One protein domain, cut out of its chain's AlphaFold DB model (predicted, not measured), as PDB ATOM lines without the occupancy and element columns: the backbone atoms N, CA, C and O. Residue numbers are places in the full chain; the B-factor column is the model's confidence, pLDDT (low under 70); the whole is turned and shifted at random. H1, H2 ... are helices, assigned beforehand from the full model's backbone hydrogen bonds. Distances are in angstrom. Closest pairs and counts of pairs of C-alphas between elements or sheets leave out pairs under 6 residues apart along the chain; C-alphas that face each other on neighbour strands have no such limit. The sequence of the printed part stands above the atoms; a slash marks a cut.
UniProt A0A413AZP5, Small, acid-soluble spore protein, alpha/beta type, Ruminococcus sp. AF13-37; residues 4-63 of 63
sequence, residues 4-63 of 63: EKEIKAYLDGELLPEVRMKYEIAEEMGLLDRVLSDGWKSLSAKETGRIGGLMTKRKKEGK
ATOM      1  N   GLU A   4     111.819 203.871 279.612       64.38
ATOM      2  CA  GLU A   4     111.783 202.459 279.213       64.38
ATOM      3  C   GLU A   4     113.045 201.699 279.628       64.38
ATOM      4  O   GLU A   4     112.949 200.537 279.997       64.38
ATOM      5  N   LYS A   5     114.220 202.343 279.636       68.62
ATOM      6  CA  LYS A   5     115.465 201.714 280.110       68.62
ATOM      7  C   LYS A   5     115.437 201.440 281.612       68.62
ATOM      8  O   LYS A   5     115.884 200.381 282.032       68.62
ATOM      9  N   GLU A   6     114.913 202.376 282.397       68.00
ATOM     10  CA  GLU A   6     114.839 202.255 283.858       68.00
ATOM     11  C   GLU A   6     113.803 201.200 284.278       68.00
ATOM     12  O   GLU A   6     114.095 200.346 285.112       68.00
ATOM     13  N   ILE A   7     112.638 201.177 283.618       72.31
ATOM     14  CA  ILE A   7     111.608 200.143 283.820       72.31
ATOM     15  C   ILE A   7     112.112 198.776 283.354       72.31
ATOM     16  O   ILE A   7     111.921 197.779 284.043       72.31
ATOM     17  N   LYS A   8     112.801 198.712 282.210       74.31
ATOM     18  CA  LYS A   8     113.383 197.457 281.733       74.31
ATOM     19  C   LYS A   8     114.435 196.930 282.705       74.31
ATOM     20  O   LYS A   8     114.392 195.753 283.011       74.31
ATOM     21  N   ALA A   9     115.299 197.786 283.255       74.81
ATOM     22  CA  ALA A   9     116.255 197.387 284.289       74.81
ATOM     23  C   ALA A   9     115.565 196.904 285.579       74.81
ATOM     24  O   ALA A   9     116.068 195.993 286.234       74.81
ATOM     25  N   TYR A  10     114.411 197.487 285.944       70.44
ATOM     26  CA  TYR A  10     113.595 197.002 287.067       70.44
ATOM     27  C   TYR A  10     113.104 195.578 286.827       70.44
ATOM     28  O   TYR A  10     113.260 194.724 287.700       70.44
ATOM     29  N   LEU A  11     112.569 195.326 285.633       68.88
ATOM     30  CA  LEU A  11     112.044 194.024 285.230       68.88
ATOM     31  C   LEU A  11     113.147 192.970 285.050       68.88
ATOM     32  O   LEU A  11     112.936 191.819 285.415       68.88
ATOM     33  N   ASP A  12     114.323 193.362 284.549       76.19
ATOM     34  CA  ASP A  12     115.495 192.483 284.399       76.19
ATOM     35  C   ASP A  12     116.139 192.123 285.751       76.19
ATOM     36  O   ASP A  12     116.971 191.227 285.831       76.19
ATOM     37  N   GLY A  13     115.775 192.815 286.838       67.12
ATOM     38  CA  GLY A  13     116.359 192.591 288.162       67.12
ATOM     39  C   GLY A  13     117.772 193.158 288.338       67.12
ATOM     40  O   GLY A  13     118.336 193.030 289.421       67.12
ATOM     41  N   GLU A  14     118.290 193.851 287.325       74.00
ATOM     42  CA  GLU A  14     119.591 194.539 287.294       74.00
ATOM     43  C   GLU A  14     119.587 195.867 288.078       74.00
ATOM     44  O   GLU A  14     120.583 196.593 288.135       74.00
ATOM     45  N   LEU A  15     118.456 196.234 288.688       72.75
ATOM     46  CA  LEU A  15     118.395 197.420 289.526       72.75
ATOM     47  C   LEU A  15     119.101 197.226 290.860       72.75
ATOM     48  O   LEU A  15     118.903 196.247 291.579       72.75
ATOM     49  N   LEU A  16     119.816 198.279 291.252       80.00
ATOM     50  CA  LEU A  16     120.335 198.416 292.602       80.00
ATOM     51  C   LEU A  16     119.198 198.238 293.628       80.00
ATOM     52  O   LEU A  16     118.101 198.773 293.415       80.00
ATOM     53  N   PRO A  17     119.461 197.588 294.778       81.44
ATOM     54  CA  PRO A  17     118.463 197.380 295.831       81.44
ATOM     55  C   PRO A  17     117.766 198.675 296.260       81.44
ATOM     56  O   PRO A  17     116.575 198.700 296.553       81.44
ATOM     57  N   GLU A  18     118.504 199.786 296.236       82.75
ATOM     58  CA  GLU A  18     117.974 201.112 296.538       82.75
ATOM     59  C   GLU A  18     116.925 201.587 295.538       82.75
ATOM     60  O   GLU A  18     115.962 202.241 295.926       82.75
ATOM     61  N   VAL A  19     117.112 201.297 294.251       84.19
ATOM     62  CA  VAL A  19     116.159 201.704 293.219       84.19
ATOM     63  C   VAL A  19     114.925 200.815 293.298       84.19
ATOM     64  O   VAL A  19     113.824 201.354 293.312       84.19
ATOM     65  N   ARG A  20     115.084 199.494 293.466       85.50
ATOM     66  CA  ARG A  20     113.954 198.578 293.706       85.50
ATOM     67  C   ARG A  20     113.097 199.050 294.884       85.50
ATOM     68  O   ARG A  20     111.895 199.217 294.721       85.50
ATOM     69  N   MET A  21     113.732 199.392 296.007       90.00
ATOM     70  CA  MET A  21     113.038 199.882 297.199       90.00
ATOM     71  C   MET A  21     112.234 201.163 296.942       90.00
ATOM     72  O   MET A  21     111.164 201.340 297.513       90.00
ATOM     73  N   LYS A  22     112.703 202.068 296.070       89.88
ATOM     74  CA  LYS A  22     111.911 203.250 295.687       89.88
ATOM     75  C   LYS A  22     110.603 202.852 295.014       89.88
ATOM     76  O   LYS A  22     109.568 203.418 295.351       89.88
ATOM     77  N   TYR A  23     110.666 201.914 294.071       90.12
ATOM     78  CA  TYR A  23     109.491 201.432 293.348       90.12
ATOM     79  C   TYR A  23     108.526 200.683 294.270       90.12
ATOM     80  O   TYR A  23     107.339 200.974 294.223       90.12
ATOM     81  N   GLU A  24     109.025 199.830 295.170       90.25
ATOM     82  CA  GLU A  24     108.203 199.149 296.188       90.25
ATOM     83  C   GLU A  24     107.471 200.158 297.089       90.25
ATOM     84  O   GLU A  24     106.277 200.049 297.334       90.25
ATOM     85  N   ILE A  25     108.158 201.214 297.535       92.56
ATOM     86  CA  ILE A  25     107.519 202.263 298.343       92.56
ATOM     87  C   ILE A  25     106.498 203.050 297.519       92.56
ATOM     88  O   ILE A  25     105.439 203.413 298.026       92.56
ATOM     89  N   ALA A  26     106.810 203.352 296.259       91.81
ATOM     90  CA  ALA A  26     105.865 204.016 295.372       91.81
ATOM     91  C   ALA A  26     104.611 203.153 295.149       91.81
ATOM     92  O   ALA A  26     103.514 203.702 295.106       91.81
ATOM     93  N   GLU A  27     104.760 201.831 295.063       92.00
ATOM     94  CA  GLU A  27     103.662 200.860 294.994       92.00
ATOM     95  C   GLU A  27     102.806 200.881 296.256       92.00
ATOM     96  O   GLU A  27     101.602 201.110 296.165       92.00
ATOM     97  N   GLU A  28     103.424 200.781 297.433       92.50
ATOM     98  CA  GLU A  28     102.724 200.884 298.721       92.50
ATOM     99  C   GLU A  28     101.965 202.210 298.881       92.50
ATOM    100  O   GLU A  28     100.938 202.280 299.556       92.50
ATOM    101  N   MET A  29     102.469 203.283 298.268       91.19
ATOM    102  CA  MET A  29     101.845 204.606 298.289       91.19
ATOM    103  C   MET A  29     100.791 204.815 297.189       91.19
ATOM    104  O   MET A  29     100.178 205.882 297.156       91.19
ATOM    105  N   GLY A  30     100.587 203.850 296.285       92.06
ATOM    106  CA  GLY A  30      99.684 203.985 295.134       92.06
ATOM    107  C   GLY A  30     100.171 204.986 294.078       92.06
ATOM    108  O   GLY A  30      99.383 205.529 293.310       92.06
ATOM    109  N   LEU A  31     101.471 205.276 294.063       92.81
ATOM    110  CA  LEU A  31     102.127 206.198 293.133       92.81
ATOM    111  C   LEU A  31     102.861 205.469 292.002       92.81
ATOM    112  O   LEU A  31     103.364 206.130 291.090       92.81
ATOM    113  N   LEU A  32     102.933 204.135 292.050       90.12
ATOM    114  CA  LEU A  32     103.686 203.322 291.098       90.12
ATOM    115  C   LEU A  32     103.254 203.574 289.655       90.12
ATOM    116  O   LEU A  32     104.108 203.899 288.837       90.12
ATOM    117  N   ASP A  33     101.957 203.521 289.348       89.25
ATOM    118  CA  ASP A  33     101.444 203.756 287.990       89.25
ATOM    119  C   ASP A  33     101.905 205.097 287.418       89.25
ATOM    120  O   ASP A  33     102.331 205.199 286.266       89.25
ATOM    121  N   ARG A  34     101.893 206.138 288.253       89.31
ATOM    122  CA  ARG A  34     102.321 207.481 287.864       89.31
ATOM    123  C   ARG A  34     103.833 207.560 287.672       89.31
ATOM    124  O   ARG A  34     104.309 208.207 286.745       89.31
ATOM    125  N   VAL A  35     104.605 206.880 288.515       88.56
ATOM    126  CA  VAL A  35     106.061 206.790 288.361       88.56
ATOM    127  C   VAL A  35     106.432 206.004 287.103       88.56
ATOM    128  O   VAL A  35     107.343 206.417 286.389       88.56
ATOM    129  N   LEU A  36     105.723 204.922 286.787       85.94
ATOM    130  CA  LEU A  36     105.958 204.123 285.584       85.94
ATOM    131  C   LEU A  36     105.554 204.886 284.313       85.94
ATOM    132  O   LEU A  36     106.312 204.920 283.344       85.94
ATOM    133  N   SER A  37     104.404 205.560 284.328       85.69
ATOM    134  CA  SER A  37     103.897 206.309 283.174       85.69
ATOM    135  C   SER A  37     104.622 207.653 282.991       85.69
ATOM    136  O   SER A  37     105.290 207.930 281.983       85.69
ATOM    137  N   ASP A  38     104.580 208.509 284.011       87.12
ATOM    138  CA  ASP A  38     105.043 209.892 283.935       87.12
ATOM    139  C   ASP A  38     106.484 210.090 284.433       87.12
ATOM    140  O   ASP A  38     107.135 211.080 284.063       87.12
ATOM    141  N   GLY A  39     107.048 209.106 285.137       86.38
ATOM    142  CA  GLY A  39     108.386 209.162 285.727       86.38
ATOM    143  C   GLY A  39     108.384 209.813 287.110       86.38
ATOM    144  O   GLY A  39     107.436 210.489 287.500       86.38
ATOM    145  N   TRP A  40     109.503 209.710 287.826       88.19
ATOM    146  CA  TRP A  40     109.699 210.333 289.145       88.19
ATOM    147  C   TRP A  40     109.454 211.848 289.173       88.19
ATOM    148  O   TRP A  40     109.005 212.385 290.181       88.19
ATOM    149  N   LYS A  41     109.687 212.536 288.048       86.88
ATOM    150  CA  LYS A  41     109.433 213.978 287.888       86.88
ATOM    151  C   LYS A  41     107.956 214.378 288.010       86.88
ATOM    152  O   LYS A  41     107.659 215.562 288.104       86.88
ATOM    153  N   SER A  42     107.044 213.414 287.914       89.00
ATOM    154  CA  SER A  42     105.601 213.643 288.014       89.00
ATOM    155  C   SER A  42     105.120 213.785 289.454       89.00
ATOM    156  O   SER A  42     104.039 214.322 289.692       89.00
ATOM    157  N   LEU A  43     105.923 213.307 290.403       91.38
ATOM    158  CA  LEU A  43     105.638 213.379 291.820       91.38
ATOM    159  C   LEU A  43     106.021 214.752 292.372       91.38
ATOM    160  O   LEU A  43     107.012 215.366 291.977       91.38
ATOM    161  N   SER A  44     105.251 215.215 293.347       92.94
ATOM    162  CA  SER A  44     105.578 216.404 294.122       92.94
ATOM    163  C   SER A  44     106.799 216.175 295.020       92.94
ATOM    164  O   SER A  44     107.151 215.045 295.381       92.94
ATOM    165  N   ALA A  45     107.409 217.274 295.476       92.06
ATOM    166  CA  ALA A  45     108.478 217.239 296.476       92.06
ATOM    167  C   ALA A  45     108.044 216.536 297.780       92.06
ATOM    168  O   ALA A  45     108.851 215.897 298.451       92.06
ATOM    169  N   LYS A  46     106.751 216.611 298.131       93.62
ATOM    170  CA  LYS A  46     106.198 215.950 299.320       93.62
ATOM    171  C   LYS A  46     106.133 214.431 299.155       93.62
ATOM    172  O   LYS A  46     106.457 213.704 300.090       93.62
ATOM    173  N   GLU A  47     105.716 213.952 297.985       93.12
ATOM    174  CA  GLU A  47     105.634 212.521 297.669       93.12
ATOM    175  C   GLU A  47     107.030 211.907 297.560       93.12
ATOM    176  O   GLU A  47     107.348 210.959 298.275       93.12
ATOM    177  N   THR A  48     107.905 212.509 296.756       91.06
ATOM    178  CA  THR A  48     109.306 212.070 296.620       91.06
ATOM    179  C   THR A  48     110.072 212.137 297.943       91.06
ATOM    180  O   THR A  48     110.795 211.201 298.282       91.06
ATOM    181  N   GLY A  49     109.864 213.190 298.742       93.00
ATOM    182  CA  GLY A  49     110.448 213.322 300.077       93.00
ATOM    183  C   GLY A  49     109.981 212.238 301.054       93.00
ATOM    184  O   GLY A  49     110.793 211.697 301.805       93.00
ATOM    185  N   ARG A  50     108.695 211.856 301.013       94.12
ATOM    186  CA  ARG A  50     108.175 210.724 301.802       94.12
ATOM    187  C   ARG A  50     108.830 209.405 301.402       94.12
ATOM    188  O   ARG A  50     109.250 208.667 302.290       94.12
ATOM    189  N   ILE A  51     108.978 209.150 300.102       93.88
ATOM    190  CA  ILE A  51     109.642 207.941 299.592       93.88
ATOM    191  C   ILE A  51     111.087 207.870 300.102       93.88
ATOM    192  O   ILE A  51     111.486 206.867 300.689       93.88
ATOM    193  N   GLY A  52     111.854 208.960 299.978       92.19
ATOM    194  CA  GLY A  52     113.230 209.024 300.489       92.19
ATOM    195  C   GLY A  52     113.333 208.848 302.013       92.19
ATOM    196  O   GLY A  52     114.250 208.185 302.509       92.19
ATOM    197  N   GLY A  53     112.368 209.385 302.764       94.06
ATOM    198  CA  GLY A  53     112.270 209.185 304.211       94.06
ATOM    199  C   GLY A  53     112.026 207.721 304.589       94.06
ATOM    200  O   GLY A  53     112.728 207.182 305.445       94.06
ATOM    201  N   LEU A  54     111.086 207.056 303.910       92.75
ATOM    202  CA  LEU A  54     110.770 205.640 304.123       92.75
ATOM    203  C   LEU A  54     111.935 204.722 303.739       92.75
ATOM    204  O   LEU A  54     112.232 203.786 304.479       92.75
ATOM    205  N   MET A  55     112.651 205.023 302.652       92.50
ATOM    206  CA  MET A  55     113.885 204.312 302.307       92.50
ATOM    207  C   MET A  55     114.924 204.406 303.424       92.50
ATOM    208  O   MET A  55     115.525 203.409 303.812       92.50
ATOM    209  N   THR A  56     115.147 205.615 303.945       92.75
ATOM    210  CA  THR A  56     116.131 205.850 305.009       92.75
ATOM    211  C   THR A  56     115.741 205.110 306.285       92.75
ATOM    212  O   THR A  56     116.604 204.537 306.946       92.75
ATOM    213  N   LYS A  57     114.443 205.077 306.610       91.50
ATOM    214  CA  LYS A  57     113.919 204.317 307.747       91.50
ATOM    215  C   LYS A  57     114.167 202.813 307.578       91.50
ATOM    216  O   LYS A  57     114.816 202.228 308.438       91.50
ATOM    217  N   ARG A  58     113.783 202.227 306.436       89.12
ATOM    218  CA  ARG A  58     114.025 200.803 306.124       89.12
ATOM    219  C   ARG A  58     115.508 200.429 306.173       89.12
ATOM    220  O   ARG A  58     115.869 199.414 306.756       89.12
ATOM    221  N   LYS A  59     116.388 201.277 305.624       86.31
ATOM    222  CA  LYS A  59     117.846 201.070 305.684       86.31
ATOM    223  C   LYS A  59     118.413 201.120 307.104       86.31
ATOM    224  O   LYS A  59     119.430 200.487 307.357       86.31
ATOM    225  N   LYS A  60     117.814 201.912 307.998       87.12
ATOM    226  CA  LYS A  60     118.225 201.990 309.406       87.12
ATOM    227  C   LYS A  60     117.724 200.805 310.225       87.12
ATOM    228  O   LYS A  60     118.435 200.386 311.120       87.12
ATOM    229  N   GLU A  61     116.525 200.305 309.940       81.69
ATOM    230  CA  GLU A  61     115.920 199.175 310.665       81.69
ATOM    231  C   GLU A  61     116.530 197.823 310.270       81.69
ATOM    232  O   GLU A  61     116.551 196.904 311.078       81.69
ATOM    233  N   GLY A  62     117.058 197.700 309.048       69.75
ATOM    234  CA  GLY A  62     117.790 196.513 308.592       69.75
ATOM    235  C   GLY A  62     119.277 196.479 308.972       69.75
ATOM    236  O   GLY A  62     120.016 195.694 308.379       69.75
ATOM    237  N   LYS A  63     119.731 197.353 309.877       54.31
ATOM    238  CA  LYS A  63     121.128 197.483 310.310       54.31
ATOM    239  C   LYS A  63     121.253 197.190 311.798       54.31
ATOM    240  O   LYS A  63     122.279 196.585 312.170       54.31
TER     241      LYS A  63
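This is residues 4 to 63 of the 63 residues of the protein "Small, acid-soluble spore protein, alpha/beta type" of Ruminococcus sp. AF13-37 (UniProt A0A413AZP5). The longest helix, H4, crosses the helix H2 at a steep tilt, and two short helices, H1 and H3, lie on the other side of H2 from H4, running opposite ways. The contacts are few: H3 meets H2 at a corner by their link, and H1 comes only near H2 and H3. The printed part has 60 residues with four named helices, in the order H1, H2, H3, H4, and no named strand; the class is all helix. It is compact, with a radius of gyration of the C-alphas of 11.5 A, and spans 32 by 27 by 15 A.

H4, residues 45 to 61, touches H2, residues 17 to 28, with its residues 51 to 55 alone; their closest C-alphas, those of Ile 51 and Ile 25, are 6.2 A apart. The two stand at a steep tilt of 60 degrees, opposite ways. H3, residues 32 to 38, touches H2 only at the corner, where the closest C-alphas, those of Leu 32 and Ala 26, are 4.8 A apart; the lines are about perpendicular, at 78 degrees. H1, residues 4 to 12, is close to H3 but not clearly touching, with the closest C-alphas, those of Ile 7 and Leu 36, 7.1 A apart, at a shallow tilt of 29 degrees, opposite ways. H1 is also close to H2 but not clearly touching: the closest C-alphas, those of Tyr 10 and Arg 20, are 6.8 A apart. H4 is apart from H1 and H3. In H1, H2, H3 and H4 every O i to N i+4 pair is within hydrogen-bond range.

H4 runs 24.1 A from C-alpha 45 at (108.478, 217.239, 296.476) to C-alpha 61 at (115.920, 199.175, 310.665). H2 is 16.4 A long, H1 11.8 A and H3 9.8 A. H1 begins at C-alpha 4, (111.783, 202.459, 279.213).

The C-alphas farthest apart, those of Ser 37 and Lys 63, are 33.3 A apart. The printed part has no cut; the links H1 to H2 and H2 to H3 are tight, and H3 to H4 is short. The mean pLDDT of the printed part is 84.9, with residues 4 to 6, 11, 13 and 62 to 63 under 70.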